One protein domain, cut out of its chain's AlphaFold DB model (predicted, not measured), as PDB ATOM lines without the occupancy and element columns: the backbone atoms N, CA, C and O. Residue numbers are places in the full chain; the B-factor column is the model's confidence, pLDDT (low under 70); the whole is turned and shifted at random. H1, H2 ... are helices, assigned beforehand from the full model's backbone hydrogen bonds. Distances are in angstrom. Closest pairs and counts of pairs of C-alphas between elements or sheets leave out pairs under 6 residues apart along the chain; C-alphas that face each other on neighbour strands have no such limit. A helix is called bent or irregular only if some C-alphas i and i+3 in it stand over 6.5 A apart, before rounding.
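AT A GLANCE: This is residues 24 to 221 of the 227 residues of an uncharacterized protein of Parcubacteria group bacterium SW_6_46_9 (UniProt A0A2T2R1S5). Two long helical hairpins, H2 with H3 and H5 with H6, are set side by side as the core of an elongated helical bundle. H7 and H9 pack on the H5 and H6 hairpin, H4 and the tiny H8 pack on H2, and the short H1 sits at one end beside the last residues of H3. The printed part has 198 residues with nine named helices, H1 to H9 in order, and no named strand; its class is all helix. It is compact, with a radius of gyration of the C-alphas of 16.9 A, and spans 55 by 35 by 27 A.

IN THESE COORDINATES: H1, residues 24 to 27, begins at C-alpha 24 (137.741, 201.453, 130.621). H2, residues 31 to 57, is 38.6 A long with a kink of 34 degrees near residue 47; it is neither bent nor irregular, but only just, C-alphas 45 and 48 being 6.5 A apart. H3, residues 62 to 89, is 40.8 A long, and H4 is residues 96 to 106. H5, residues 114 to 138, is 35.9 A long. H6, residues 142 to 170, is 43.2 A long and only just irregular, with C-alphas 146 and 149 6.6 A apart. H7 is residues 176 to 185, H8 191 to 194, and H9 206 to 220, ending at C-alpha 220 (165.712, 164.476, 132.963).

HOW THE PARTS SIT: H2, H3, H5, H6, H7 and H9 form a bundle, a group of helices in which each touches at least one other. H1 only just touches residues 88 to 89 of H3, with 3 pairs of C-alphas within 8 A, the closest Pro 24 and Val 89 at 4.7 A. The hairpin H2 and H3 touches at a shallow tilt of 26 degrees, closest at C-alphas 44 and 79, 4.9 A. Residues 42 to 49 of H2 touch H4 at a steep tilt of 49 degrees, closest at C-alphas 46 and 103, 5.8 A. The hairpin H5 and H6 touches at a shallow tilt of 22 degrees, closest at C-alphas 129 and 152, 4.1 A. H3 touches H6, opposite ways, closest at C-alphas 67 and 161, 6.7 A. Residues 115 to 123 of H5 touch H7, closest at C-alphas 119 and 184, 6.1 A. Residues 42 to 46 of H2 touch H8, closest at C-alphas 43 and 191, 5.2 A. Residues 216 to 220 of H9 touch H7, opposite ways, closest at C-alphas 177 and 220, 4.5 A. H3 and H5 are apart. Every O i to N i+4 pair is within hydrogen-bond range in H3, H5, H7 and H9, against 20 of 23 in H2, 6 of 7 in H4 and 23 of 25 in H6; H1 and H8 are too short for such a pair.

THE WHOLE: The two C-alphas farthest apart, those of Glu 25 and Glu 175, are 55.1 A apart. The printed part has no cut, and the link from H8 to H9, 11 residues, is long. The mean pLDDT of the printed part is 96.2, and no printed residue is under 70.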
ATOM      1  N   PRO A  24     137.287 201.261 129.246       97.44
ATOM      2  CA  PRO A  24     137.741 201.453 130.621       97.44
ATOM      3  C   PRO A  24     136.687 201.116 131.679       97.44
ATOM      4  O   PRO A  24     137.051 200.757 132.798       97.44
ATOM      5  N   GLU A  25     135.397 201.245 131.361       97.31
ATOM      6  CA  GLU A  25     134.320 200.951 132.312       97.31
ATOM      7  C   GLU A  25     134.123 199.444 132.470       97.31
ATOM      8  O   GLU A  25     133.824 198.986 133.571       97.31
ATOM      9  N   VAL A  26     134.320 198.663 131.403       97.88
ATOM     10  CA  VAL A  26     134.376 197.194 131.490       97.88
ATOM     11  C   VAL A  26     135.635 196.761 132.234       97.88
ATOM     12  O   VAL A  26     135.535 195.996 133.190       97.88
ATOM     13  N   ALA A  27     136.800 197.313 131.881       97.62
ATOM     14  CA  ALA A  27     138.070 196.988 132.530       97.62
ATOM     15  C   ALA A  27     138.016 197.177 134.058       97.62
ATOM     16  O   ALA A  27     138.453 196.318 134.820       97.62
ATOM     17  N   LYS A  28     137.441 198.294 134.521       97.56
ATOM     18  CA  LYS A  28     137.366 198.650 135.948       97.56
ATOM     19  C   LYS A  28     136.350 197.839 136.756       97.56
ATOM     20  O   LYS A  28     136.286 198.024 137.970       97.56
ATOM     21  N   GLN A  29     135.567 196.958 136.129       97.56
ATOM     22  CA  GLN A  29     134.695 196.030 136.862       97.56
ATOM     23  C   GLN A  29     135.487 194.932 137.575       97.56
ATOM     24  O   GLN A  29     134.995 194.396 138.567       97.56
ATOM     25  N   ASP A  30     136.713 194.652 137.122       97.06
ATOM     26  CA  ASP A  30     137.606 193.664 137.720       97.06
ATOM     27  C   ASP A  30     138.966 194.288 138.067       97.06
ATOM     28  O   ASP A  30     139.964 194.151 137.361       97.06
ATOM     29  N   THR A  31     139.005 195.029 139.174       97.38
ATOM     30  CA  THR A  31     140.229 195.707 139.627       97.38
ATOM     31  C   THR A  31     141.324 194.741 140.068       97.38
ATOM     32  O   THR A  31     142.495 195.093 139.989       97.38
ATOM     33  N   GLU A  32     140.964 193.533 140.501       97.56
ATOM     34  CA  GLU A  32     141.933 192.494 140.859       97.56
ATOM     35  C   GLU A  32     142.677 192.001 139.613       97.56
ATOM     36  O   GLU A  32     143.903 191.923 139.628       97.56
ATOM     37  N   LEU A  33     141.973 191.788 138.494       97.69
ATOM     38  CA  LEU A  33     142.623 191.513 137.212       97.69
ATOM     39  C   LEU A  33     143.571 192.650 136.806       97.69
ATOM     40  O   LEU A  33     144.673 192.392 136.327       97.69
ATOM     41  N   LEU A  34     143.181 193.912 137.010       98.44
ATOM     42  CA  LEU A  34     144.053 195.052 136.706       98.44
ATOM     43  C   LEU A  34     145.281 195.129 137.629       98.44
ATOM     44  O   LEU A  34     146.340 195.573 137.182       98.44
ATOM     45  N   ASP A  35     145.165 194.702 138.889       98.25
ATOM     46  CA  ASP A  35     146.307 194.585 139.798       98.25
ATOM     47  C   ASP A  35     147.271 193.479 139.334       98.25
ATOM     48  O   ASP A  35     148.476 193.727 139.285       98.25
ATOM     49  N   LEU A  36     146.754 192.331 138.876       98.25
ATOM     50  CA  LEU A  36     147.553 191.255 138.273       98.25
ATOM     51  C   LEU A  36     148.261 191.715 136.985       98.25
ATOM     52  O   LEU A  36     149.455 191.484 136.812       98.25
ATOM     53  N   LEU A  37     147.573 192.451 136.102       98.31
ATOM     54  CA  LEU A  37     148.203 193.035 134.908       98.31
ATOM     55  C   LEU A  37     149.290 194.051 135.258       98.31
ATOM     56  O   LEU A  37     150.283 194.173 134.539       98.31
ATOM     57  N   ARG A  38     149.097 194.814 136.337       98.31
ATOM     58  CA  ARG A  38     150.107 195.751 136.822       98.31
ATOM     59  C   ARG A  38     151.322 195.016 137.384       98.31
ATOM     60  O   ARG A  38     152.435 195.472 137.139       98.31
ATOM     61  N   GLU A  39     151.121 193.923 138.112       98.19
ATOM     62  CA  GLU A  39     152.205 193.067 138.598       98.19
ATOM     63  C   GLU A  39     153.020 192.502 137.429       98.19
ATOM     64  O   GLU A  39     154.221 192.760 137.352       98.19
ATOM     65  N   ALA A  40     152.353 191.879 136.449       98.19
ATOM     66  CA  ALA A  40     152.990 191.406 135.221       98.19
ATOM     67  C   ALA A  40     153.743 192.541 134.512       98.19
ATOM     68  O   ALA A  40     154.910 192.403 134.178       98.19
ATOM     69  N   CYS A  41     153.142 193.730 134.385       98.44
ATOM     70  CA  CYS A  41     153.810 194.890 133.796       98.44
ATOM     71  C   CYS A  41     155.128 195.262 134.503       98.44
ATOM     72  O   CYS A  41     156.053 195.739 133.842       98.44
ATOM     73  N   LEU A  42     155.217 195.109 135.828       98.06
ATOM     74  CA  LEU A  42     156.446 195.367 136.580       98.06
ATOM     75  C   LEU A  42     157.478 194.257 136.348       98.06
ATOM     76  O   LEU A  42     158.634 194.586 136.076       98.06
ATOM     77  N   ILE A  43     157.057 192.990 136.370       97.62
ATOM     78  CA  ILE A  43     157.912 191.832 136.060       97.62
ATOM     79  C   ILE A  43     158.488 191.962 134.643       97.62
ATOM     80  O   ILE A  43     159.705 192.000 134.486       97.62
ATOM     81  N   GLU A  44     157.653 192.190 133.630       98.12
ATOM     82  CA  GLU A  44     158.089 192.406 132.242       98.12
ATOM     83  C   GLU A  44     159.060 193.584 132.114       98.12
ATOM     84  O   GLU A  44     160.012 193.597 131.330       98.12
ATOM     85  N   SER A  45     158.858 194.627 132.925       97.31
ATOM     86  CA  SER A  45     159.782 195.752 132.939       97.31
ATOM     87  C   SER A  45     161.156 195.352 133.485       97.31
ATOM     88  O   SER A  45     162.159 195.918 133.046       97.31
ATOM     89  N   TYR A  46     161.247 194.395 134.405       96.75
ATOM     90  CA  TYR A  46     162.511 193.916 134.959       96.75
ATOM     91  C   TYR A  46     163.333 193.113 133.943       96.75
ATOM     92  O   TYR A  46     164.564 193.206 133.963       96.75
ATOM     93  N   PHE A  47     162.689 192.438 132.988       95.88
ATOM     94  CA  PHE A  47     163.367 191.555 132.034       95.88
ATOM     95  C   PHE A  47     164.486 192.229 131.237       95.88
ATOM     96  O   PHE A  47     165.492 191.599 130.947       95.88
ATOM     97  N   ALA A  48     164.419 193.542 130.993       93.81
ATOM     98  CA  ALA A  48     165.528 194.273 130.368       93.81
ATOM     99  C   ALA A  48     166.866 194.173 131.141       93.81
ATOM    100  O   ALA A  48     167.933 194.267 130.531       93.81
ATOM    101  N   VAL A  49     166.822 194.029 132.472       95.81
ATOM    102  CA  VAL A  49     167.998 193.757 133.315       95.81
ATOM    103  C   VAL A  49     168.330 192.271 133.270       95.81
ATOM    104  O   VAL A  49     169.475 191.925 132.978       95.81
ATOM    105  N   TYR A  50     167.334 191.409 133.493       96.69
ATOM    106  CA  TYR A  50     167.501 189.956 133.511       96.69
ATOM    107  C   TYR A  50     168.137 189.417 132.222       96.69
ATOM    108  O   TYR A  50     169.208 188.814 132.254       96.69
ATOM    109  N   THR A  51     167.564 189.738 131.060       96.75
ATOM    110  CA  THR A  51     168.087 189.299 129.761       96.75
ATOM    111  C   THR A  51     169.477 189.868 129.487       96.75
ATOM    112  O   THR A  51     170.278 189.241 128.803       96.75
ATOM    113  N   GLY A  52     169.799 191.049 130.028       96.00
ATOM    114  CA  GLY A  52     171.147 191.616 129.965       96.00
ATOM    115  C   GLY A  52     172.177 190.753 130.699       96.00
ATOM    116  O   GLY A  52     173.247 190.490 130.151       96.00
ATOM    117  N   LYS A  53     171.829 190.259 131.892       96.06
ATOM    118  CA  LYS A  53     172.662 189.321 132.660       96.06
ATOM    119  C   LYS A  53     172.768 187.966 131.959       96.06
ATOM    120  O   LYS A  53     173.865 187.439 131.818       96.06
ATOM    121  N   MET A  54     171.658 187.452 131.428       97.38
ATOM    122  CA  MET A  54     171.642 186.210 130.648       97.38
ATOM    123  C   MET A  54     172.542 186.304 129.406       97.38
ATOM    124  O   MET A  54     173.297 185.381 129.112       97.38
ATOM    125  N   MET A  55     172.544 187.438 128.700       97.00
ATOM    126  CA  MET A  55     173.463 187.668 127.576       97.00
ATOM    127  C   MET A  55     174.936 187.609 127.979       97.00
ATOM    128  O   MET A  55     175.757 187.107 127.213       97.00
ATOM    129  N   GLU A  56     175.279 188.139 129.155       96.31
ATOM    130  CA  GLU A  56     176.637 188.050 129.691       96.31
ATOM    131  C   GLU A  56     176.977 186.613 130.091       96.31
ATOM    132  O   GLU A  56     178.038 186.117 129.718       96.31
ATOM    133  N   LEU A  57     176.063 185.919 130.771       97.31
ATOM    134  CA  LEU A  57     176.241 184.535 131.210       97.31
ATOM    135  C   LEU A  57     176.460 183.569 130.037       97.31
ATOM    136  O   LEU A  57     177.273 182.650 130.128       97.31
ATOM    137  N   PHE A  58     175.767 183.802 128.920       97.56
ATOM    138  CA  PHE A  58     175.791 182.954 127.727       97.56
ATOM    139  C   PHE A  58     176.577 183.548 126.555       97.56
ATOM    140  O   PHE A  58     176.358 183.145 125.413       97.56
ATOM    141  N   TRP A  59     177.496 184.487 126.801       97.06
ATOM    142  CA  TRP A  59     178.185 185.245 125.745       97.06
ATOM    143  C   TRP A  59     178.877 184.381 124.669       97.06
ATOM    144  O   TRP A  59     179.095 184.854 123.550       97.06
ATOM    145  N   ASP A  60     179.245 183.137 124.993       97.06
ATOM    146  CA  ASP A  60     179.910 182.182 124.104       97.06
ATOM    147  C   ASP A  60     178.966 181.145 123.452       97.06
ATOM    148  O   ASP A  60     179.402 180.391 122.575       97.06
ATOM    149  N   ASP A  61     177.674 181.129 123.803       97.88
ATOM    150  CA  ASP A  61     176.649 180.271 123.200       97.88
ATOM    151  C   ASP A  61     175.763 181.068 122.226       97.88
ATOM    152  O   ASP A  61     174.878 181.842 122.599       97.88
ATOM    153  N   VAL A  62     176.000 180.852 120.930       97.56
ATOM    154  CA  VAL A  62     175.294 181.544 119.837       97.56
ATOM    155  C   VAL A  62     173.793 181.250 119.836       97.56
ATOM    156  O   VAL A  62     173.001 182.138 119.519       97.56
ATOM    157  N   ASP A  63     173.387 180.030 120.190       97.50
ATOM    158  CA  ASP A  63     171.966 179.675 120.185       97.50
ATOM    159  C   ASP A  63     171.260 180.345 121.368       97.50
ATOM    160  O   ASP A  63     170.205 180.951 121.187       97.50
ATOM    161  N   ALA A  64     171.895 180.338 122.547       98.00
ATOM    162  CA  ALA A  64     171.369 181.006 123.734       98.00
ATOM    163  C   ALA A  64     171.234 182.521 123.520       98.00
ATOM    164  O   ALA A  64     170.158 183.083 123.687       98.00
ATOM    165  N   THR A  65     172.289 183.189 123.053       98.19
ATOM    166  CA  THR A  65     172.238 184.636 122.772       98.19
ATOM    167  C   THR A  65     171.243 184.998 121.665       98.19
ATOM    168  O   THR A  65     170.701 186.104 121.663       98.19
ATOM    169  N   SER A  66     170.941 184.083 120.739       97.62
ATOM    170  CA  SER A  66     169.892 184.309 119.738       97.62
ATOM    171  C   SER A  66     168.501 184.329 120.372       97.62
ATOM    172  O   SER A  66     167.746 185.268 120.126       97.62
ATOM    173  N   VAL A  67     168.173 183.343 121.214       97.12
ATOM    174  CA  VAL A  67     166.852 183.277 121.862       97.12
ATOM    175  C   VAL A  67     166.683 184.353 122.934       97.12
ATOM    176  O   VAL A  67     165.658 185.021 122.946       97.12
ATOM    177  N   ILE A  68     167.722 184.649 123.725       98.00
ATOM    178  CA  ILE A  68     167.688 185.731 124.727       98.00
ATOM    179  C   ILE A  68     167.499 187.103 124.044       98.00
ATOM    180  O   ILE A  68     166.950 188.030 124.631       98.00
ATOM    181  N   SER A  69     167.926 187.264 122.782       98.00
ATOM    182  CA  SER A  69     167.713 188.517 122.037       98.00
ATOM    183  C   SER A  69     166.252 188.691 121.629       98.00
ATOM    184  O   SER A  69     165.777 189.823 121.536       98.00
ATOM    185  N   ILE A  70     165.580 187.578 121.328       97.50
ATOM    186  CA  ILE A  70     164.153 187.544 121.002       97.50
ATOM    187  C   ILE A  70     163.367 187.853 122.274       97.50
ATOM    188  O   ILE A  70     162.629 188.834 122.277       97.50
ATOM    189  N   GLU A  71     163.656 187.128 123.355       97.50
ATOM    190  CA  GLU A  71     163.100 187.339 124.697       97.50
ATOM    191  C   GLU A  71     163.164 188.815 125.115       97.50
ATOM    192  O   GLU A  71     162.153 189.466 125.353       97.50
ATOM    193  N   ALA A  72     164.357 189.418 125.063       97.56
ATOM    194  CA  ALA A  72     164.552 190.817 125.440       97.56
ATOM    195  C   ALA A  72     163.678 191.803 124.638       97.56
ATOM    196  O   ALA A  72     163.319 192.878 125.132       97.56
ATOM    197  N   PHE A  73     163.371 191.481 123.380       97.12
ATOM    198  CA  PHE A  73     162.501 192.296 122.539       97.12
ATOM    199  C   PHE A  73     161.011 192.048 122.823       97.12
ATOM    200  O   PHE A  73     160.222 193.002 122.803       97.12
ATOM    201  N   GLU A  74     160.627 190.798 123.068       97.31
ATOM    202  CA  GLU A  74     159.244 190.403 123.341       97.31
ATOM    203  C   GLU A  74     158.809 190.854 124.740       97.31
ATOM    204  O   GLU A  74     157.857 191.633 124.807       97.31
ATOM    205  N   ALA A  75     159.602 190.615 125.789       97.06
ATOM    206  CA  ALA A  75     159.358 191.142 127.137       97.06
ATOM    207  C   ALA A  75     159.278 192.683 127.168       97.06
ATOM    208  O   ALA A  75     158.401 193.296 127.788       97.06
ATOM    209  N   PHE A  76     160.135 193.377 126.398       95.81
ATOM    210  CA  PHE A  76     159.992 194.829 126.209       95.81
ATOM    211  C   PHE A  76     158.626 195.185 125.607       95.81
ATOM    212  O   PHE A  76     157.993 196.162 126.017       95.81
ATOM    213  N   THR A  77     158.177 194.421 124.615       96.94
ATOM    214  CA  THR A  77     156.887 194.643 123.967       96.94
ATOM    215  C   THR A  77     155.737 194.383 124.942       96.94
ATOM    216  O   THR A  77     154.836 195.221 125.011       96.94
ATOM    217  N   HIS A  78     155.789 193.313 125.739       98.19
ATOM    218  CA  HIS A  78     154.800 192.990 126.772       98.19
ATOM    219  C   HIS A  78     154.688 194.104 127.804       98.19
ATOM    220  O   HIS A  78     153.611 194.687 127.951       98.19
ATOM    221  N   TYR A  79     155.811 194.513 128.405       98.00
ATOM    222  CA  TYR A  79     155.876 195.650 129.326       98.00
ATOM    223  C   TYR A  79     155.190 196.891 128.743       98.00
ATOM    224  O   TYR A  79     154.339 197.518 129.381       98.00
ATOM    225  N   ARG A  80     155.548 197.278 127.513       97.44
ATOM    226  CA  ARG A  80     155.024 198.507 126.902       97.44
ATOM    227  C   ARG A  80     153.543 198.400 126.552       97.44
ATOM    228  O   ARG A  80     152.829 199.396 126.684       97.44
ATOM    229  N   ILE A  81     153.082 197.225 126.134       97.56
ATOM    230  CA  ILE A  81     151.669 196.953 125.868       97.56
ATOM    231  C   ILE A  81     150.856 197.044 127.166       97.56
ATOM    232  O   ILE A  81     149.895 197.814 127.214       97.56
ATOM    233  N   LEU A  82     151.271 196.330 128.218       98.31
ATOM    234  CA  LEU A  82     150.591 196.308 129.515       98.31
ATOM    235  C   LEU A  82     150.565 197.701 130.149       98.31
ATOM    236  O   LEU A  82     149.507 198.188 130.552       98.31
ATOM    237  N   LYS A  83     151.702 198.406 130.137       98.06
ATOM    238  CA  LYS A  83     151.780 199.784 130.625       98.06
ATOM    239  C   LYS A  83     150.830 200.708 129.864       98.06
ATOM    240  O   LYS A  83     150.105 201.477 130.490       98.06
ATOM    241  N   ARG A  84     150.821 200.653 128.525       97.56
ATOM    242  CA  ARG A  84     149.943 201.505 127.704       97.56
ATOM    243  C   ARG A  84     148.469 201.194 127.953       97.56
ATOM    244  O   ARG A  84     147.667 202.122 127.989       97.56
ATOM    245  N   TYR A  85     148.119 199.924 128.137       98.31
ATOM    246  CA  TYR A  85     146.767 199.523 128.505       98.31
ATOM    247  C   TYR A  85     146.346 200.145 129.850       98.31
ATOM    248  O   TYR A  85     145.326 200.833 129.907       98.31
ATOM    249  N   LEU A  86     147.166 200.005 130.900       98.50
ATOM    250  CA  LEU A  86     146.910 200.594 132.224       98.50
ATOM    251  C   LEU A  86     146.835 202.131 132.187       98.50
ATOM    252  O   LEU A  86     145.994 202.722 132.867       98.50
ATOM    253  N   ASP A  87     147.672 202.774 131.362       97.88
ATOM    254  CA  ASP A  87     147.644 204.224 131.134       97.88
ATOM    255  C   ASP A  87     146.317 204.665 130.477       97.88
ATOM    256  O   ASP A  87     145.747 205.680 130.873       97.88
ATOM    257  N   ILE A  88     145.802 203.918 129.486       97.62
ATOM    258  CA  ILE A  88     144.539 204.236 128.786       97.62
ATOM    259  C   ILE A  88     143.324 203.995 129.686       97.62
ATOM    260  O   ILE A  88     142.400 204.811 129.703       97.62
ATOM    261  N   VAL A  89     143.322 202.893 130.439       98.19
ATOM    262  CA  VAL A  89     142.265 202.596 131.416       98.19
ATOM    263  C   VAL A  89     142.295 203.602 132.574       98.19
ATOM    264  O   VAL A  89     141.269 203.807 133.222       98.19
ATOM    265  N   ASP A  90     143.424 204.275 132.813       97.88
ATOM    266  CA  ASP A  90     143.654 205.148 133.968       97.88
ATOM    267  C   ASP A  90     143.441 204.377 135.282       97.88
ATOM    268  O   ASP A  90     142.627 204.736 136.139       97.88
ATOM    269  N   TYR A  91     144.133 203.241 135.399       97.50
ATOM    270  CA  TYR A  91     144.148 202.414 136.603       97.50
ATOM    271  C   TYR A  91     145.582 202.196 137.057       97.50
ATOM    272  O   TYR A  91     146.331 201.460 136.421       97.50
ATOM    273  N   ARG A  92     145.955 202.866 138.157       97.25
ATOM    274  CA  ARG A  92     147.294 202.808 138.770       97.25
ATOM    275  C   ARG A  92     148.410 202.704 137.710       97.25
ATOM    276  O   ARG A  92     149.061 201.663 137.633       97.25
ATOM    277  N   PRO A  93     148.635 203.740 136.883       95.12
ATOM    278  CA  PRO A  93     149.693 203.734 135.873       95.12
ATOM    279  C   PRO A  93     151.066 203.355 136.447       95.12
ATOM    280  O   PRO A  93     151.440 203.825 137.523       95.12
ATOM    281  N   VAL A  94     151.832 202.513 135.746       97.44
ATOM    282  CA  VAL A  94     153.239 202.228 136.094       97.44
ATOM    283  C   VAL A  94     154.097 203.410 135.652       97.44
ATOM    284  O   VAL A  94     154.066 203.805 134.482       97.44
ATOM    285  N   THR A  95     154.850 203.996 136.579       96.81
ATOM    286  CA  THR A  95     155.720 205.146 136.305       96.81
ATOM    287  C   THR A  95     157.136 204.718 135.926       96.81
ATOM    288  O   THR A  95     157.595 203.630 136.261       96.81
ATOM    289  N   GLU A  96     157.860 205.594 135.225       95.75
ATOM    290  CA  GLU A  96     159.273 205.349 134.904       95.75
ATOM    291  C   GLU A  96     160.146 205.278 136.164       95.75
ATOM    292  O   GLU A  96     161.093 204.499 136.200       95.75
ATOM    293  N   GLU A  97     159.826 206.069 137.193       97.31
ATOM    294  CA  GLU A  97     160.544 206.058 138.472       97.31
ATOM    295  C   GLU A  97     160.422 204.694 139.158       97.31
ATOM    296  O   GLU A  97     161.438 204.132 139.552       97.31
ATOM    297  N   GLU A  98     159.216 204.121 139.206       96.31
ATOM    298  CA  GLU A  98     158.994 202.778 139.754       96.31
ATOM    299  C   GLU A  98     159.803 201.714 139.007       96.31
ATOM    300  O   GLU A  98     160.480 200.910 139.641       96.31
ATOM    301  N   VAL A  99     159.803 201.743 137.671       96.94
ATOM    302  CA  VAL A  99     160.571 200.789 136.850       96.94
ATOM    303  C   VAL A  99     162.078 200.935 137.078       96.94
ATOM    304  O   VAL A  99     162.798 199.943 137.152       96.94
ATOM    305  N   VAL A 100     162.583 202.168 137.179       96.25
ATOM    306  CA  VAL A 100     164.009 202.409 137.442       96.25
ATOM    307  C   VAL A 100     164.391 201.939 138.840       96.25
ATOM    308  O   VAL A 100     165.437 201.310 138.977       96.25
ATOM    309  N   SER A 101     163.566 202.218 139.851       95.12
ATOM    310  CA  SER A 101     163.784 201.744 141.218       95.12
ATOM    311  C   SER A 101     163.824 200.222 141.279       95.12
ATOM    312  O   SER A 101     164.812 199.684 141.766       95.12
ATOM    313  N   LEU A 102     162.831 199.550 140.688       94.44
ATOM    314  CA  LEU A 102     162.750 198.091 140.600       94.44
ATOM    315  C   LEU A 102     164.027 197.484 139.998       94.44
ATOM    316  O   LEU A 102     164.660 196.605 140.566       94.44
ATOM    317  N   ARG A 103     164.461 198.013 138.851       94.56
ATOM    318  CA  ARG A 103     165.673 197.546 138.160       94.56
ATOM    319  C   ARG A 103     166.955 197.834 138.936       94.56
ATOM    320  O   ARG A 103     167.946 197.137 138.744       94.56
ATOM    321  N   ALA A 104     166.979 198.902 139.728       93.19
ATOM    322  CA  ALA A 104     168.178 199.335 140.429       93.19
ATOM    323  C   ALA A 104     168.539 198.441 141.617       93.19
ATOM    324  O   ALA A 104     169.709 198.448 141.996       93.19
ATOM    325  N   GLU A 105     167.572 197.711 142.174       88.25
ATOM    326  CA  GLU A 105     167.797 196.776 143.282       88.25
ATOM    327  C   GLU A 105     168.691 195.614 142.842       88.25
ATOM    328  O   GLU A 105     169.656 195.311 143.528       88.25
ATOM    329  N   GLU A 106     168.478 195.117 141.626       87.88
ATOM    330  CA  GLU A 106     169.128 193.906 141.117       87.88
ATOM    331  C   GLU A 106     170.259 194.163 140.114       87.88
ATOM    332  O   GLU A 106     170.948 193.238 139.687       87.88
ATOM    333  N   LYS A 107     170.449 195.397 139.636       83.56
ATOM    334  CA  LYS A 107     171.341 195.671 138.485       83.56
ATOM    335  C   LYS A 107     172.803 195.249 138.688       83.56
ATOM    336  O   LYS A 107     173.504 195.071 137.696       83.56
ATOM    337  N   ASP A 108     173.270 195.181 139.935       85.75
ATOM    338  CA  ASP A 108     174.668 194.890 140.270       85.75
ATOM    339  C   ASP A 108     174.874 193.428 140.714       85.75
ATOM    340  O   ASP A 108     176.021 193.004 140.872       85.75
ATOM    341  N   ASP A 109     173.795 192.655 140.885       86.19
ATOM    342  CA  ASP A 109     173.876 191.260 141.308       86.19
ATOM    343  C   ASP A 109     174.286 190.357 140.148       86.19
ATOM    344  O   ASP A 109     173.655 190.333 139.085       86.19
ATOM    345  N   ALA A 110     175.378 189.627 140.360       81.56
ATOM    346  CA  ALA A 110     175.923 188.711 139.375       81.56
ATOM    347  C   ALA A 110     175.085 187.436 139.313       81.56
ATOM    348  O   ALA A 110     174.701 186.869 140.333       81.56
ATOM    349  N   VAL A 111     174.874 186.970 138.090       88.50
ATOM    350  CA  VAL A 111     174.267 185.681 137.798       88.50
ATOM    351  C   VAL A 111     175.378 184.787 137.261       88.50
ATOM    352  O   VAL A 111     176.036 185.145 136.284       88.50
ATOM    353  N   GLU A 112     175.643 183.667 137.932       91.56
ATOM    354  CA  GLU A 112     176.846 182.855 137.682       91.56
ATOM    355  C   GLU A 112     176.546 181.424 137.217       91.56
ATOM    356  O   GLU A 112     177.411 180.793 136.603       91.56
ATOM    357  N   ASP A 113     175.348 180.897 137.491       96.38
ATOM    358  CA  ASP A 113     175.004 179.505 137.205       96.38
ATOM    359  C   ASP A 113     174.101 179.375 135.965       96.38
ATOM    360  O   ASP A 113     172.886 179.527 136.052       96.38
ATOM    361  N   PRO A 114     174.656 179.009 134.794       96.81
ATOM    362  CA  PRO A 114     173.868 178.895 133.571       96.81
ATOM    363  C   PRO A 114     172.813 177.783 133.603       96.81
ATOM    364  O   PRO A 114     171.886 177.811 132.801       96.81
ATOM    365  N   ILE A 115     172.960 176.759 134.449       98.12
ATOM    366  CA  ILE A 115     171.972 175.669 134.494       98.12
ATOM    367  C   ILE A 115     170.785 176.072 135.359       98.12
ATOM    368  O   ILE A 115     169.651 175.851 134.950       98.12
ATOM    369  N   GLU A 116     171.054 176.668 136.518       97.94
ATOM    370  CA  GLU A 116     170.024 177.229 137.396       97.94
ATOM    371  C   GLU A 116     169.188 178.273 136.664       97.94
ATOM    372  O   GLU A 116     167.969 178.159 136.629       97.94
ATOM    373  N   GLU A 117     169.830 179.191 135.952       97.62
ATOM    374  CA  GLU A 117     169.107 180.244 135.246       97.62
ATOM    375  C   GLU A 117     168.272 179.760 134.072       97.62
ATOM    376  O   GLU A 117     167.188 180.278 133.840       97.62
ATOM    377  N   LEU A 118     168.729 178.752 133.325       98.38
ATOM    378  CA  LEU A 118     167.890 178.181 132.271       98.38
ATOM    379  C   LEU A 118     166.690 177.428 132.845       98.38
ATOM    380  O   LEU A 118     165.635 177.424 132.216       98.38
ATOM    381  N   VAL A 119     166.837 176.802 134.017       98.56
ATOM    382  CA  VAL A 119     165.712 176.191 134.733       98.56
ATOM    383  C   VAL A 119     164.749 177.273 135.213       98.56
ATOM    384  O   VAL A 119     163.557 177.165 134.938       98.56
ATOM    385  N   ASN A 120     165.256 178.326 135.857       98.06
ATOM    386  CA  ASN A 120     164.424 179.417 136.354       98.06
ATOM    387  C   ASN A 120     163.698 180.129 135.210       98.06
ATOM    388  O   ASN A 120     162.481 180.267 135.249       98.06
ATOM    389  N   PHE A 121     164.403 180.463 134.132       98.25
ATOM    390  CA  PHE A 121     163.796 181.011 132.926       98.25
ATOM    391  C   PHE A 121     162.703 180.086 132.369       98.25
ATOM    392  O   PHE A 121     161.544 180.476 132.328       98.25
ATOM    393  N   MET A 122     163.026 178.829 132.034       98.56
ATOM    394  CA  MET A 122     162.063 177.884 131.446       98.56
ATOM    395  C   MET A 122     160.765 177.779 132.262       98.56
ATOM    396  O   MET A 122     159.673 177.762 131.691       98.56
ATOM    397  N   ILE A 123     160.886 177.678 133.587       98.44
ATOM    398  CA  ILE A 123     159.743 177.473 134.479       98.44
ATOM    399  C   ILE A 123     158.970 178.781 134.705       98.44
ATOM    400  O   ILE A 123     157.742 178.747 134.742       98.44
ATOM    401  N   THR A 124     159.643 179.933 134.802       98.19
ATOM    402  CA  THR A 124     158.986 181.252 134.826       98.19
ATOM    403  C   THR A 124     158.117 181.446 133.593       98.19
ATOM    404  O   THR A 124     156.929 181.724 133.739       98.19
ATOM    405  N   GLU A 125     158.668 181.219 132.403       98.50
ATOM    406  CA  GLU A 125     157.927 181.383 131.149       98.50
ATOM    407  C   GLU A 125     156.747 180.408 131.048       98.50
ATOM    408  O   GLU A 125     155.652 180.763 130.609       98.50
ATOM    409  N   HIS A 126     156.926 179.176 131.541       98.50
ATOM    410  CA  HIS A 126     155.844 178.195 131.623       98.50
ATOM    411  C   HIS A 126     154.674 178.714 132.466       98.50
ATOM    412  O   HIS A 126     153.523 178.690 132.032       98.50
ATOM    413  N   PHE A 127     154.948 179.231 133.666       97.81
ATOM    414  CA  PHE A 127     153.890 179.780 134.514       97.81
ATOM    415  C   PHE A 127     153.306 181.086 133.964       97.81
ATOM    416  O   PHE A 127     152.100 181.300 134.107       97.81
ATOM    417  N   ALA A 128     154.097 181.917 133.282       98.00
ATOM    418  CA  ALA A 128     153.613 183.122 132.611       98.00
ATOM    419  C   ALA A 128     152.614 182.791 131.483       98.00
ATOM    420  O   ALA A 128     151.567 183.440 131.368       98.00
ATOM    421  N   ALA A 129     152.850 181.714 130.722       98.38
ATOM    422  CA  ALA A 129     151.917 181.231 129.702       98.38
ATOM    423  C   ALA A 129     150.528 180.914 130.285       98.38
ATOM    424  O   ALA A 129     149.495 181.340 129.749       98.38
ATOM    425  N   TYR A 130     150.496 180.193 131.409       98.00
ATOM    426  CA  TYR A 130     149.256 179.877 132.121       98.00
ATOM    427  C   TYR A 130     148.622 181.115 132.743       98.00
ATOM    428  O   TYR A 130     147.416 181.306 132.614       98.00
ATOM    429  N   PHE A 131     149.427 181.990 133.344       98.06
ATOM    430  CA  PHE A 131     148.961 183.246 133.918       98.06
ATOM    431  C   PHE A 131     148.197 184.084 132.884       98.06
ATOM    432  O   PHE A 131     147.048 184.464 133.113       98.06
ATOM    433  N   PHE A 132     148.778 184.323 131.704       98.44
ATOM    434  CA  PHE A 132     148.104 185.091 130.657       98.44
ATOM    435  C   PHE A 132     146.896 184.357 130.065       98.44
ATOM    436  O   PHE A 132     145.901 185.007 129.736       98.44
ATOM    437  N   SER A 133     146.943 183.025 129.965       98.06
ATOM    438  CA  SER A 133     145.798 182.219 129.521       98.06
ATOM    439  C   SER A 133     144.618 182.339 130.488       98.06
ATOM    440  O   SER A 133     143.498 182.627 130.065       98.06
ATOM    441  N   ASP A 134     144.871 182.228 131.788       97.56
ATOM    442  CA  ASP A 134     143.851 182.341 132.828       97.56
ATOM    443  C   ASP A 134     143.251 183.751 132.893       97.56
ATOM    444  O   ASP A 134     142.034 183.913 133.023       97.56
ATOM    445  N   LEU A 135     144.078 184.793 132.748       97.69
ATOM    446  CA  LEU A 135     143.581 186.166 132.641       97.69
ATOM    447  C   LEU A 135     142.716 186.366 131.389       97.69
ATOM    448  O   LEU A 135     141.719 187.093 131.444       97.69
ATOM    449  N   ALA A 136     143.071 185.727 130.271       97.44
ATOM    450  CA  ALA A 136     142.293 185.795 129.039       97.44
ATOM    451  C   ALA A 136     140.910 185.145 129.191       97.44
ATOM    452  O   ALA A 136     139.935 185.662 128.652       97.44
ATOM    453  N   GLU A 137     140.813 184.041 129.936       96.44
ATOM    454  CA  GLU A 137     139.538 183.381 130.246       96.44
ATOM    455  C   GLU A 137     138.664 184.200 131.206       96.44
ATOM    456  O   GLU A 137     137.436 184.107 131.161       96.44
ATOM    457  N   ARG A 138     139.293 184.991 132.083       95.88
ATOM    458  CA  ARG A 138     138.624 185.788 133.119       95.88
ATOM    459  C   ARG A 138     138.067 187.119 132.605       95.88
ATOM    460  O   ARG A 138     137.104 187.626 133.175       95.88
ATOM    461  N   THR A 139     138.681 187.716 131.585       97.25
ATOM    462  CA  THR A 139     138.354 189.083 131.158       97.25
ATOM    463  C   THR A 139     137.189 189.157 130.166       97.25
ATOM    464  O   THR A 139     137.139 188.428 129.179       97.25
ATOM    465  N   ASP A 140     136.291 190.120 130.379       96.25
ATOM    466  CA  ASP A 140     135.271 190.526 129.400       96.25
ATOM    467  C   ASP A 140     135.726 191.720 128.532       96.25
ATOM    468  O   ASP A 140     135.012 192.147 127.620       96.25
ATOM    469  N   GLU A 141     136.903 192.298 128.808       98.06
ATOM    470  CA  GLU A 141     137.396 193.464 128.078       98.06
ATOM    471  C   GLU A 141     137.935 193.036 126.697       98.06
ATOM    472  O   GLU A 141     138.810 192.170 126.610       98.06
ATOM    473  N   PRO A 142     137.419 193.602 125.590       96.56
ATOM    474  CA  PRO A 142     137.672 193.081 124.247       96.56
ATOM    475  C   PRO A 142     139.136 193.150 123.800       96.56
ATOM    476  O   PRO A 142     139.569 192.313 123.001       96.56
ATOM    477  N   VAL A 143     139.903 194.140 124.259       98.00
ATOM    478  CA  VAL A 143     141.319 194.268 123.898       98.00
ATOM    479  C   VAL A 143     142.160 193.267 124.680       98.00
ATOM    480  O   VAL A 143     142.965 192.578 124.053       98.00
ATOM    481  N   LEU A 144     141.930 193.105 125.985       98.00
ATOM    482  CA  LEU A 144     142.568 192.077 126.809       98.00
ATOM    483  C   LEU A 144     142.248 190.671 126.302       98.00
ATOM    484  O   LEU A 144     143.176 189.896 126.071       98.00
ATOM    485  N   ALA A 145     140.976 190.373 126.020       96.94
ATOM    486  CA  ALA A 145     140.544 189.085 125.474       96.94
ATOM    487  C   ALA A 145     141.231 188.758 124.136       96.94
ATOM    488  O   ALA A 145     141.470 187.599 123.804       96.94
ATOM    489  N   GLY A 146     141.571 189.784 123.350       95.94
ATOM    490  CA  GLY A 146     142.348 189.615 122.129       95.94
ATOM    491  C   GLY A 146     143.854 189.503 122.366       95.94
ATOM    492  O   GLY A 146     144.527 188.804 121.614       95.94
ATOM    493  N   MET A 147     144.398 190.238 123.331       97.06
ATOM    494  CA  MET A 147     145.832 190.440 123.547       97.06
ATOM    495  C   MET A 147     146.475 189.341 124.387       97.06
ATOM    496  O   MET A 147     147.517 188.827 123.991       97.06
ATOM    497  N   LEU A 148     145.853 188.966 125.503       98.44
ATOM    498  CA  LEU A 148     146.411 188.025 126.472       98.44
ATOM    499  C   LEU A 148     146.698 186.636 125.878       98.44
ATOM    500  O   LEU A 148     147.793 186.135 126.113       98.44
ATOM    501  N   PRO A 149     145.848 186.052 124.999       98.25
ATOM    502  CA  PRO A 149     146.187 184.787 124.339       98.25
ATOM    503  C   PRO A 149     147.430 184.862 123.446       98.25
ATOM    504  O   PRO A 149     148.069 183.846 123.187       98.25
ATOM    505  N   ARG A 150     147.761 186.053 122.921       97.50
ATOM    506  CA  ARG A 150     148.986 186.233 122.132       97.50
ATOM    507  C   ARG A 150     150.214 186.243 123.029       97.50
ATOM    508  O   ARG A 150     151.175 185.588 122.657       97.50
ATOM    509  N   LEU A 151     150.147 186.939 124.169       98.25
ATOM    510  CA  LEU A 151     151.249 186.960 125.135       98.25
ATOM    511  C   LEU A 151     151.493 185.550 125.678       98.25
ATOM    512  O   LEU A 151     152.587 185.032 125.537       98.25
ATOM    513  N   ALA A 152     150.429 184.858 126.103       98.50
ATOM    514  CA  ALA A 152     150.506 183.463 126.538       98.50
ATOM    515  C   ALA A 152     151.238 182.552 125.534       98.50
ATOM    516  O   ALA A 152     152.056 181.726 125.919       98.50
ATOM    517  N   ASN A 153     150.961 182.698 124.234       98.31
ATOM    518  CA  ASN A 153     151.612 181.897 123.196       98.31
ATOM    519  C   ASN A 153     153.084 182.289 122.946       98.31
ATOM    520  O   ASN A 153     153.864 181.457 122.477       98.31
ATOM    521  N   GLU A 154     153.451 183.546 123.195       98.12
ATOM    522  CA  GLU A 154     154.853 183.986 123.197       98.12
ATOM    523  C   GLU A 154     155.591 183.309 124.372       98.12
ATOM    524  O   GLU A 154     156.575 182.616 124.114       98.12
ATOM    525  N   GLU A 155     155.015 183.281 125.582       98.56
ATOM    526  CA  GLU A 155     155.657 182.622 126.742       98.56
ATOM    527  C   GLU A 155     155.806 181.103 126.591       98.56
ATOM    528  O   GLU A 155     156.803 180.519 127.014       98.56
ATOM    529  N   VAL A 156     154.871 180.432 125.902       98.56
ATOM    530  CA  VAL A 156     155.054 179.013 125.527       98.56
ATOM    531  C   VAL A 156     156.325 178.834 124.689       98.56
ATOM    532  O   VAL A 156     157.065 177.863 124.857       98.56
ATOM    533  N   SER A 157     156.593 179.770 123.776       98.25
ATOM    534  CA  SER A 157     157.783 179.720 122.924       98.25
ATOM    535  C   SER A 157     159.052 180.001 123.734       98.25
ATOM    536  O   SER A 157     160.059 179.321 123.533       98.25
ATOM    537  N   HIS A 158     158.995 180.940 124.678       98.50
ATOM    538  CA  HIS A 158     160.099 181.265 125.581       98.50
ATOM    539  C   HIS A 158     160.458 180.094 126.503       98.50
ATOM    540  O   HIS A 158     161.623 179.687 126.570       98.50
ATOM    541  N   SER A 159     159.452 179.454 127.103       98.62
ATOM    542  CA  SER A 159     159.642 178.241 127.898       98.62
ATOM    543  C   SER A 159     160.281 177.125 127.068       98.62
ATOM    544  O   SER A 159     161.273 176.517 127.485       98.62
ATOM    545  N   GLN A 160     159.809 176.917 125.833       98.50
ATOM    546  CA  GLN A 160     160.402 175.932 124.927       98.50
ATOM    547  C   GLN A 160     161.866 176.256 124.576       98.50
ATOM    548  O   GLN A 160     162.678 175.339 124.457       98.50
ATOM    549  N   PHE A 161     162.250 177.531 124.451       98.06
ATOM    550  CA  PHE A 161     163.657 177.895 124.257       98.06
ATOM    551  C   PHE A 161     164.521 177.495 125.457       98.06
ATOM    552  O   PHE A 161     165.601 176.928 125.265       98.06
ATOM    553  N   GLY A 162     164.046 177.745 126.681       98.38
ATOM    554  CA  GLY A 162     164.710 177.292 127.905       98.38
ATOM    555  C   GLY A 162     164.875 175.770 127.934       98.38
ATOM    556  O   GLY A 162     165.987 175.270 128.143       98.38
ATOM    557  N   TYR A 163     163.802 175.041 127.612       98.69
ATOM    558  CA  TYR A 163     163.806 173.583 127.471       98.69
ATOM    559  C   TYR A 163     164.878 173.115 126.475       98.69
ATOM    560  O   TYR A 163     165.730 172.297 126.820       98.69
ATOM    561  N   ASP A 164     164.884 173.647 125.249       98.62
ATOM    562  CA  ASP A 164     165.780 173.190 124.177       98.62
ATOM    563  C   ASP A 164     167.257 173.459 124.513       98.62
ATOM    564  O   ASP A 164     168.148 172.659 124.199       98.62
ATOM    565  N   LEU A 165     167.542 174.580 125.183       98.56
ATOM    566  CA  LEU A 165     168.891 174.912 125.641       98.56
ATOM    567  C   LEU A 165     169.377 173.989 126.763       98.56
ATOM    568  O   LEU A 165     170.580 173.685 126.796       98.56
ATOM    569  N   LEU A 166     168.482 173.557 127.659       98.62
ATOM    570  CA  LEU A 166     168.763 172.555 128.689       98.62
ATOM    571  C   LEU A 166     168.976 171.174 128.066       98.62
ATOM    572  O   LEU A 166     169.984 170.533 128.364       98.62
ATOM    573  N   ASP A 167     168.101 170.753 127.152       98.56
ATOM    574  CA  ASP A 167     168.184 169.465 126.454       98.56
ATOM    575  C   ASP A 167     169.520 169.329 125.708       98.56
ATOM    576  O   ASP A 167     170.298 168.402 125.941       98.56
ATOM    577  N   LYS A 168     169.894 170.358 124.935       98.00
ATOM    578  CA  LYS A 168     171.187 170.432 124.234       98.00
ATOM    579  C   LYS A 168     172.396 170.309 125.173       98.00
ATOM    580  O   LYS A 168     173.465 169.855 124.748       98.00
ATOM    581  N   ARG A 169     172.287 170.780 126.420       98.00
ATOM    582  CA  ARG A 169     173.353 170.677 127.433       98.00
ATOM    583  C   ARG A 169     173.375 169.287 128.062       98.00
ATOM    584  O   ARG A 169     174.451 168.702 128.150       98.00
ATOM    585  N   ILE A 170     172.211 168.745 128.411       98.38
ATOM    586  CA  ILE A 170     172.036 167.382 128.931       98.38
ATOM    587  C   ILE A 170     172.552 166.335 127.934       98.38
ATOM    588  O   ILE A 170     173.210 165.374 128.333       98.38
ATOM    589  N   ASP A 171     172.327 166.536 126.638       97.69
ATOM    590  CA  ASP A 171     172.835 165.661 125.578       97.69
ATOM    591  C   ASP A 171     174.369 165.598 125.534       97.69
ATOM    592  O   ASP A 171     174.955 164.587 125.134       97.69
ATOM    593  N   LYS A 172     175.042 166.678 125.948       97.00
ATOM    594  CA  LYS A 172     176.508 166.744 126.038       97.00
ATOM    595  C   LYS A 172     177.033 166.228 127.373       97.00
ATOM    596  O   LYS A 172     178.143 165.698 127.409       97.00
ATOM    597  N   ASP A 173     176.260 166.402 128.439       97.50
ATOM    598  CA  ASP A 173     176.596 165.986 129.794       97.50
ATOM    599  C   ASP A 173     175.359 165.447 130.523       97.50
ATOM    600  O   ASP A 173     174.559 166.180 131.108       97.50
ATOM    601  N   THR A 174     175.220 164.122 130.515       96.56
ATOM    602  CA  THR A 174     174.074 163.441 131.124       96.56
ATOM    603  C   THR A 174     174.053 163.529 132.651       96.56
ATOM    604  O   THR A 174     173.010 163.252 133.242       96.56
ATOM    605  N   GLU A 175     175.164 163.900 133.303       95.69
ATOM    606  CA  GLU A 175     175.193 164.111 134.759       95.69
ATOM    607  C   GLU A 175     174.348 165.332 135.165       95.69
ATOM    608  O   GLU A 175     173.880 165.415 136.303       95.69
ATOM    609  N   LEU A 176     174.047 166.232 134.218       97.75
ATOM    610  CA  LEU A 176     173.175 167.384 134.445       97.75
ATOM    611  C   LEU A 176     171.717 167.006 134.728       97.75
ATOM    612  O   LEU A 176     171.015 167.811 135.331       97.75
ATOM    613  N   LYS A 177     171.251 165.806 134.358       97.88
ATOM    614  CA  LYS A 177     169.839 165.408 134.529       97.88
ATOM    615  C   LYS A 177     169.368 165.505 135.976       97.88
ATOM    616  O   LYS A 177     168.343 166.119 136.248       97.88
ATOM    617  N   GLU A 178     170.137 164.936 136.904       96.19
ATOM    618  CA  GLU A 178     169.796 164.974 138.330       96.19
ATOM    619  C   GLU A 178     169.849 166.407 138.878       96.19
ATOM    620  O   GLU A 178     169.028 166.790 139.709       96.19
ATOM    621  N   ARG A 179     170.799 167.218 138.399       97.19
ATOM    622  CA  ARG A 179     170.938 168.616 138.817       97.19
ATOM    623  C   ARG A 179     169.770 169.472 138.335       97.19
ATOM    624  O   ARG A 179     169.191 170.176 139.149       97.19
ATOM    625  N   VAL A 180     169.415 169.388 137.053       98.06
ATOM    626  CA  VAL A 180     168.274 170.111 136.465       98.06
ATOM    627  C   VAL A 180     166.991 169.763 137.205       98.06
ATOM    628  O   VAL A 180     166.234 170.652 137.569       98.06
ATOM    629  N   ALA A 181     166.778 168.484 137.504       97.62
ATOM    630  CA  ALA A 181     165.570 168.055 138.186       97.62
ATOM    631  C   ALA A 181     165.503 168.543 139.654       97.62
ATOM    632  O   ALA A 181     164.428 168.893 140.135       97.62
ATOM    633  N   LYS A 182     166.646 168.637 140.355       96.88
ATOM    634  CA  LYS A 182     166.726 169.273 141.687       96.88
ATOM    635  C   LYS A 182     166.449 170.772 141.629       96.88
ATOM    636  O   LYS A 182     165.642 171.256 142.407       96.88
ATOM    637  N   LEU A 183     167.073 171.478 140.687       97.56
ATOM    638  CA  LEU A 183     166.848 172.911 140.490       97.56
ATOM    639  C   LEU A 183     165.386 173.202 140.140       97.56
ATOM    640  O   LEU A 183     164.819 174.142 140.665       97.56
ATOM    641  N   ALA A 184     164.746 172.358 139.328       97.44
ATOM    642  CA  ALA A 184     163.337 172.520 138.984       97.44
ATOM    643  C   ALA A 184     162.407 172.344 140.196       97.44
ATOM    644  O   ALA A 184     161.365 172.987 140.280       97.44
ATOM    645  N   LYS A 185     162.783 171.486 141.151       95.25
ATOM    646  CA  LYS A 185     162.050 171.310 142.410       95.25
ATOM    647  C   LYS A 185     162.225 172.501 143.356       95.25
ATOM    648  O   LYS A 185     161.271 172.873 144.035       95.25
ATOM    649  N   ASP A 186     163.427 173.065 143.395       94.81
ATOM    650  CA  ASP A 186     163.792 174.210 144.238       94.81
ATOM    651  C   ASP A 186     163.689 175.550 143.476       94.81
ATOM    652  O   ASP A 186     164.281 176.542 143.890       94.81
ATOM    653  N   PHE A 187     162.948 175.564 142.362       94.00
ATOM    654  CA  PHE A 187     162.819 176.681 141.429       94.00
ATOM    655  C   PHE A 187     162.429 177.993 142.118       94.00
ATOM    656  O   PHE A 187     161.522 178.029 142.956       94.00
ATOM    657  N   GLU A 188     163.055 179.085 141.675       93.12
ATOM    658  CA  GLU A 188     162.674 180.448 142.029       93.12
ATOM    659  C   GLU A 188     162.220 181.212 140.785       93.12
ATOM    660  O   GLU A 188     162.935 181.305 139.787       93.12
ATOM    661  N   HIS A 189     161.015 181.776 140.848       95.75
ATOM    662  CA  HIS A 189     160.452 182.537 139.742       95.75
ATOM    663  C   HIS A 189     161.245 183.824 139.512       95.75
ATOM    664  O   HIS A 189     161.377 184.618 140.433       95.75
ATOM    665  N   VAL A 190     161.687 184.096 138.282       95.25
ATOM    666  CA  VAL A 190     162.505 185.278 137.931       95.25
ATOM    667  C   VAL A 190     161.837 186.594 138.356       95.25
ATOM    668  O   VAL A 190     162.499 187.527 138.801       95.25
ATOM    669  N   GLY A 191     160.504 186.671 138.299       93.88
ATOM    670  CA  GLY A 191     159.740 187.808 138.836       93.88
ATOM    671  C   GLY A 191     159.973 188.097 140.331       93.88
ATOM    672  O   GLY A 191     159.854 189.250 140.738       93.88
ATOM    673  N   MET A 192     160.371 187.100 141.128       94.00
ATOM    674  CA  MET A 192     160.730 187.251 142.547       94.00
ATOM    675  C   MET A 192     162.059 187.984 142.754       94.00
ATOM    676  O   MET A 192     162.305 188.506 143.837       94.00
ATOM    677  N   TYR A 193     162.905 188.075 141.723       92.81
ATOM    678  CA  TYR A 193     164.102 188.919 141.780       92.81
ATOM    679  C   TYR A 193     163.715 190.400 141.812       92.81
ATOM    680  O   TYR A 193     164.432 191.227 142.355       92.81
ATOM    681  N   ALA A 194     162.562 190.747 141.239       87.62
ATOM    682  CA  ALA A 194     162.068 192.115 141.187       87.62
ATOM    683  C   ALA A 194     161.019 192.410 142.267       87.62
ATOM    684  O   ALA A 194     160.933 193.531 142.764       87.62
ATOM    685  N   LEU A 195     160.178 191.433 142.607       92.69
ATOM    686  CA  LEU A 195     159.034 191.603 143.499       92.69
ATOM    687  C   LEU A 195     159.120 190.657 144.696       92.69
ATOM    688  O   LEU A 195     159.630 189.552 144.609       92.69
ATOM    689  N   SER A 196     158.552 191.067 145.830       90.19
ATOM    690  CA  SER A 196     158.521 190.224 147.035       90.19
ATOM    691  C   SER A 196     157.573 189.027 146.939       90.19
ATOM    692  O   SER A 196     157.634 188.136 147.783       90.19
ATOM    693  N   GLU A 197     156.647 189.060 145.984       91.31
ATOM    694  CA  GLU A 197     155.686 188.001 145.695       91.31
ATOM    695  C   GLU A 197     155.312 188.040 144.209       91.31
ATOM    696  O   GLU A 197     155.373 189.097 143.577       91.31
ATOM    697  N   VAL A 198     154.931 186.881 143.674       92.19
ATOM    698  CA  VAL A 198     154.345 186.723 142.341       92.19
ATOM    699  C   VAL A 198     153.000 186.033 142.527       92.19
ATOM    700  O   VAL A 198     152.913 184.962 143.138       92.19
ATOM    701  N   SER A 199     151.949 186.684 142.051       92.81
ATOM    702  CA  SER A 199     150.566 186.289 142.257       92.81
ATOM    703  C   SER A 199     150.112 185.294 141.191       92.81
ATOM    704  O   SER A 199     150.390 185.443 140.004       92.81
ATOM    705  N   ASN A 200     149.326 184.301 141.605       89.00
ATOM    706  CA  ASN A 200     148.666 183.377 140.687       89.00
ATOM    707  C   ASN A 200     147.243 183.853 140.372       89.00
ATOM    708  O   ASN A 200     146.579 184.441 141.226       89.00
ATOM    709  N   VAL A 201     146.739 183.535 139.174       87.56
ATOM    710  CA  VAL A 201     145.327 183.781 138.830       87.56
ATOM    711  C   VAL A 201     144.415 182.737 139.481       87.56
ATOM    712  O   VAL A 201     143.368 183.082 140.031       87.56
ATOM    713  N   LYS A 202     144.810 181.458 139.427       87.75
ATOM    714  CA  LYS A 202     144.129 180.320 140.064       87.75
ATOM    715  C   LYS A 202     144.928 179.874 141.297       87.75
ATOM    716  O   LYS A 202     146.151 179.833 141.266       87.75
ATOM    717  N   GLU A 203     144.250 179.528 142.393       78.44
ATOM    718  CA  GLU A 203     144.927 179.163 143.655       78.44
ATOM    719  C   GLU A 203     145.751 177.866 143.561       78.44
ATOM    720  O   GLU A 203     146.727 177.717 144.295       78.44
ATOM    721  N   ASP A 204     145.357 176.914 142.711       79.88
ATOM    722  CA  ASP A 204     145.923 175.561 142.705       79.88
ATOM    723  C   ASP A 204     146.898 175.271 141.550       79.88
ATOM    724  O   ASP A 204     147.721 174.369 141.697       79.88
ATOM    725  N   ASN A 205     146.832 176.022 140.438       87.38
ATOM    726  CA  ASN A 205     147.676 175.893 139.237       87.38
ATOM    727  C   ASN A 205     147.932 174.435 138.797       87.38
ATOM    728  O   ASN A 205     149.003 174.106 138.288       87.38
ATOM    729  N   ILE A 206     146.957 173.539 139.000       91.12
ATOM    730  CA  ILE A 206     147.180 172.087 138.889       91.12
ATOM    731  C   ILE A 206     147.655 171.699 137.488       91.12
ATOM    732  O   ILE A 206     148.560 170.878 137.364       91.12
ATOM    733  N   GLU A 207     147.056 172.283 136.451       92.88
ATOM    734  CA  GLU A 207     147.404 171.987 135.057       92.88
ATOM    735  C   GLU A 207     148.844 172.411 134.742       92.88
ATOM    736  O   GLU A 207     149.617 171.597 134.244       92.88
ATOM    737  N   ALA A 208     149.238 173.627 135.137       94.56
ATOM    738  CA  ALA A 208     150.601 174.121 134.958       94.56
ATOM    739  C   ALA A 208     151.627 173.249 135.701       94.56
ATOM    740  O   ALA A 208     152.669 172.906 135.149       94.56
ATOM    741  N   ILE A 209     151.320 172.834 136.935       94.56
ATOM    742  CA  ILE A 209     152.202 171.972 137.736       94.56
ATOM    743  C   ILE A 209     152.349 170.581 137.102       94.56
ATOM    744  O   ILE A 209     153.442 170.015 137.106       94.56
ATOM    745  N   GLN A 210     151.265 170.017 136.564       95.12
ATOM    746  CA  GLN A 210     151.298 168.716 135.891       95.12
ATOM    747  C   GLN A 210     152.128 168.763 134.609       95.12
ATOM    748  O   GLN A 210     152.963 167.885 134.399       95.12
ATOM    749  N   GLU A 211     151.937 169.792 133.782       96.56
ATOM    750  CA  GLU A 211     152.712 169.950 132.551       96.56
ATOM    751  C   GLU A 211     154.197 170.203 132.849       96.56
ATOM    752  O   GLU A 211     155.060 169.619 132.197       96.56
ATOM    753  N   LEU A 212     154.505 170.960 133.907       96.75
ATOM    754  CA  LEU A 212     155.876 171.142 134.378       96.75
ATOM    755  C   LEU A 212     156.533 169.811 134.786       96.75
ATOM    756  O   LEU A 212     157.675 169.550 134.403       96.75
ATOM    757  N   ASP A 213     155.836 168.959 135.549       96.81
ATOM    758  CA  ASP A 213     156.354 167.636 135.933       96.81
ATOM    759  C   ASP A 213     156.643 166.773 134.694       96.81
ATOM    760  O   ASP A 213     157.712 166.163 134.592       96.81
ATOM    761  N   ASP A 214     155.743 166.787 133.707       97.38
ATOM    762  CA  ASP A 214     155.929 166.074 132.442       97.38
ATOM    763  C   ASP A 214     157.120 166.623 131.631       97.38
ATOM    764  O   ASP A 214     157.929 165.835 131.128       97.38
ATOM    765  N   MET A 215     157.294 167.947 131.557       97.31
ATOM    766  CA  MET A 215     158.442 168.589 130.900       97.31
ATOM    767  C   MET A 215     159.769 168.206 131.567       97.31
ATOM    768  O   MET A 215     160.708 167.767 130.894       97.31
ATOM    769  N   VAL A 216     159.853 168.319 132.898       97.56
ATOM    770  CA  VAL A 216     161.062 167.970 133.663       97.56
ATOM    771  C   VAL A 216     161.377 166.486 133.517       97.56
ATOM    772  O   VAL A 216     162.536 166.107 133.314       97.56
ATOM    773  N   LYS A 217     160.358 165.629 133.547       97.69
ATOM    774  CA  LYS A 217     160.509 164.197 133.304       97.69
ATOM    775  C   LYS A 217     160.990 163.896 131.897       97.69
ATOM    776  O   LYS A 217     161.808 162.989 131.730       97.69
ATOM    777  N   GLN A 218     160.528 164.632 130.893       97.69
ATOM    778  CA  GLN A 218     160.993 164.462 129.523       97.69
ATOM    779  C   GLN A 218     162.478 164.832 129.381       97.69
ATOM    780  O   GLN A 218     163.233 164.051 128.796       97.69
ATOM    781  N   LEU A 219     162.916 165.946 129.982       96.62
ATOM    782  CA  LEU A 219     164.323 166.381 129.985       96.62
ATOM    783  C   LEU A 219     165.235 165.419 130.754       96.62
ATOM    784  O   LEU A 219     166.327 165.043 130.316       96.62
ATOM    785  N   THR A 220     164.805 165.034 131.952       97.44
ATOM    786  CA  THR A 220     165.712 164.476 132.963       97.44
ATOM    787  C   THR A 220     165.478 162.992 133.232       97.44
ATOM    788  O   THR A 220     166.395 162.289 133.656       97.44
ATOM    789  N   GLY A 221     164.281 162.479 132.942       96.62
ATOM    790  CA  GLY A 221     163.835 161.137 133.315       96.62
ATOM    791  C   GLY A 221     163.354 161.002 134.765       96.62
ATOM    792  O   GLY A 221     162.988 159.894 135.158       96.62
TER     793      GLY A 221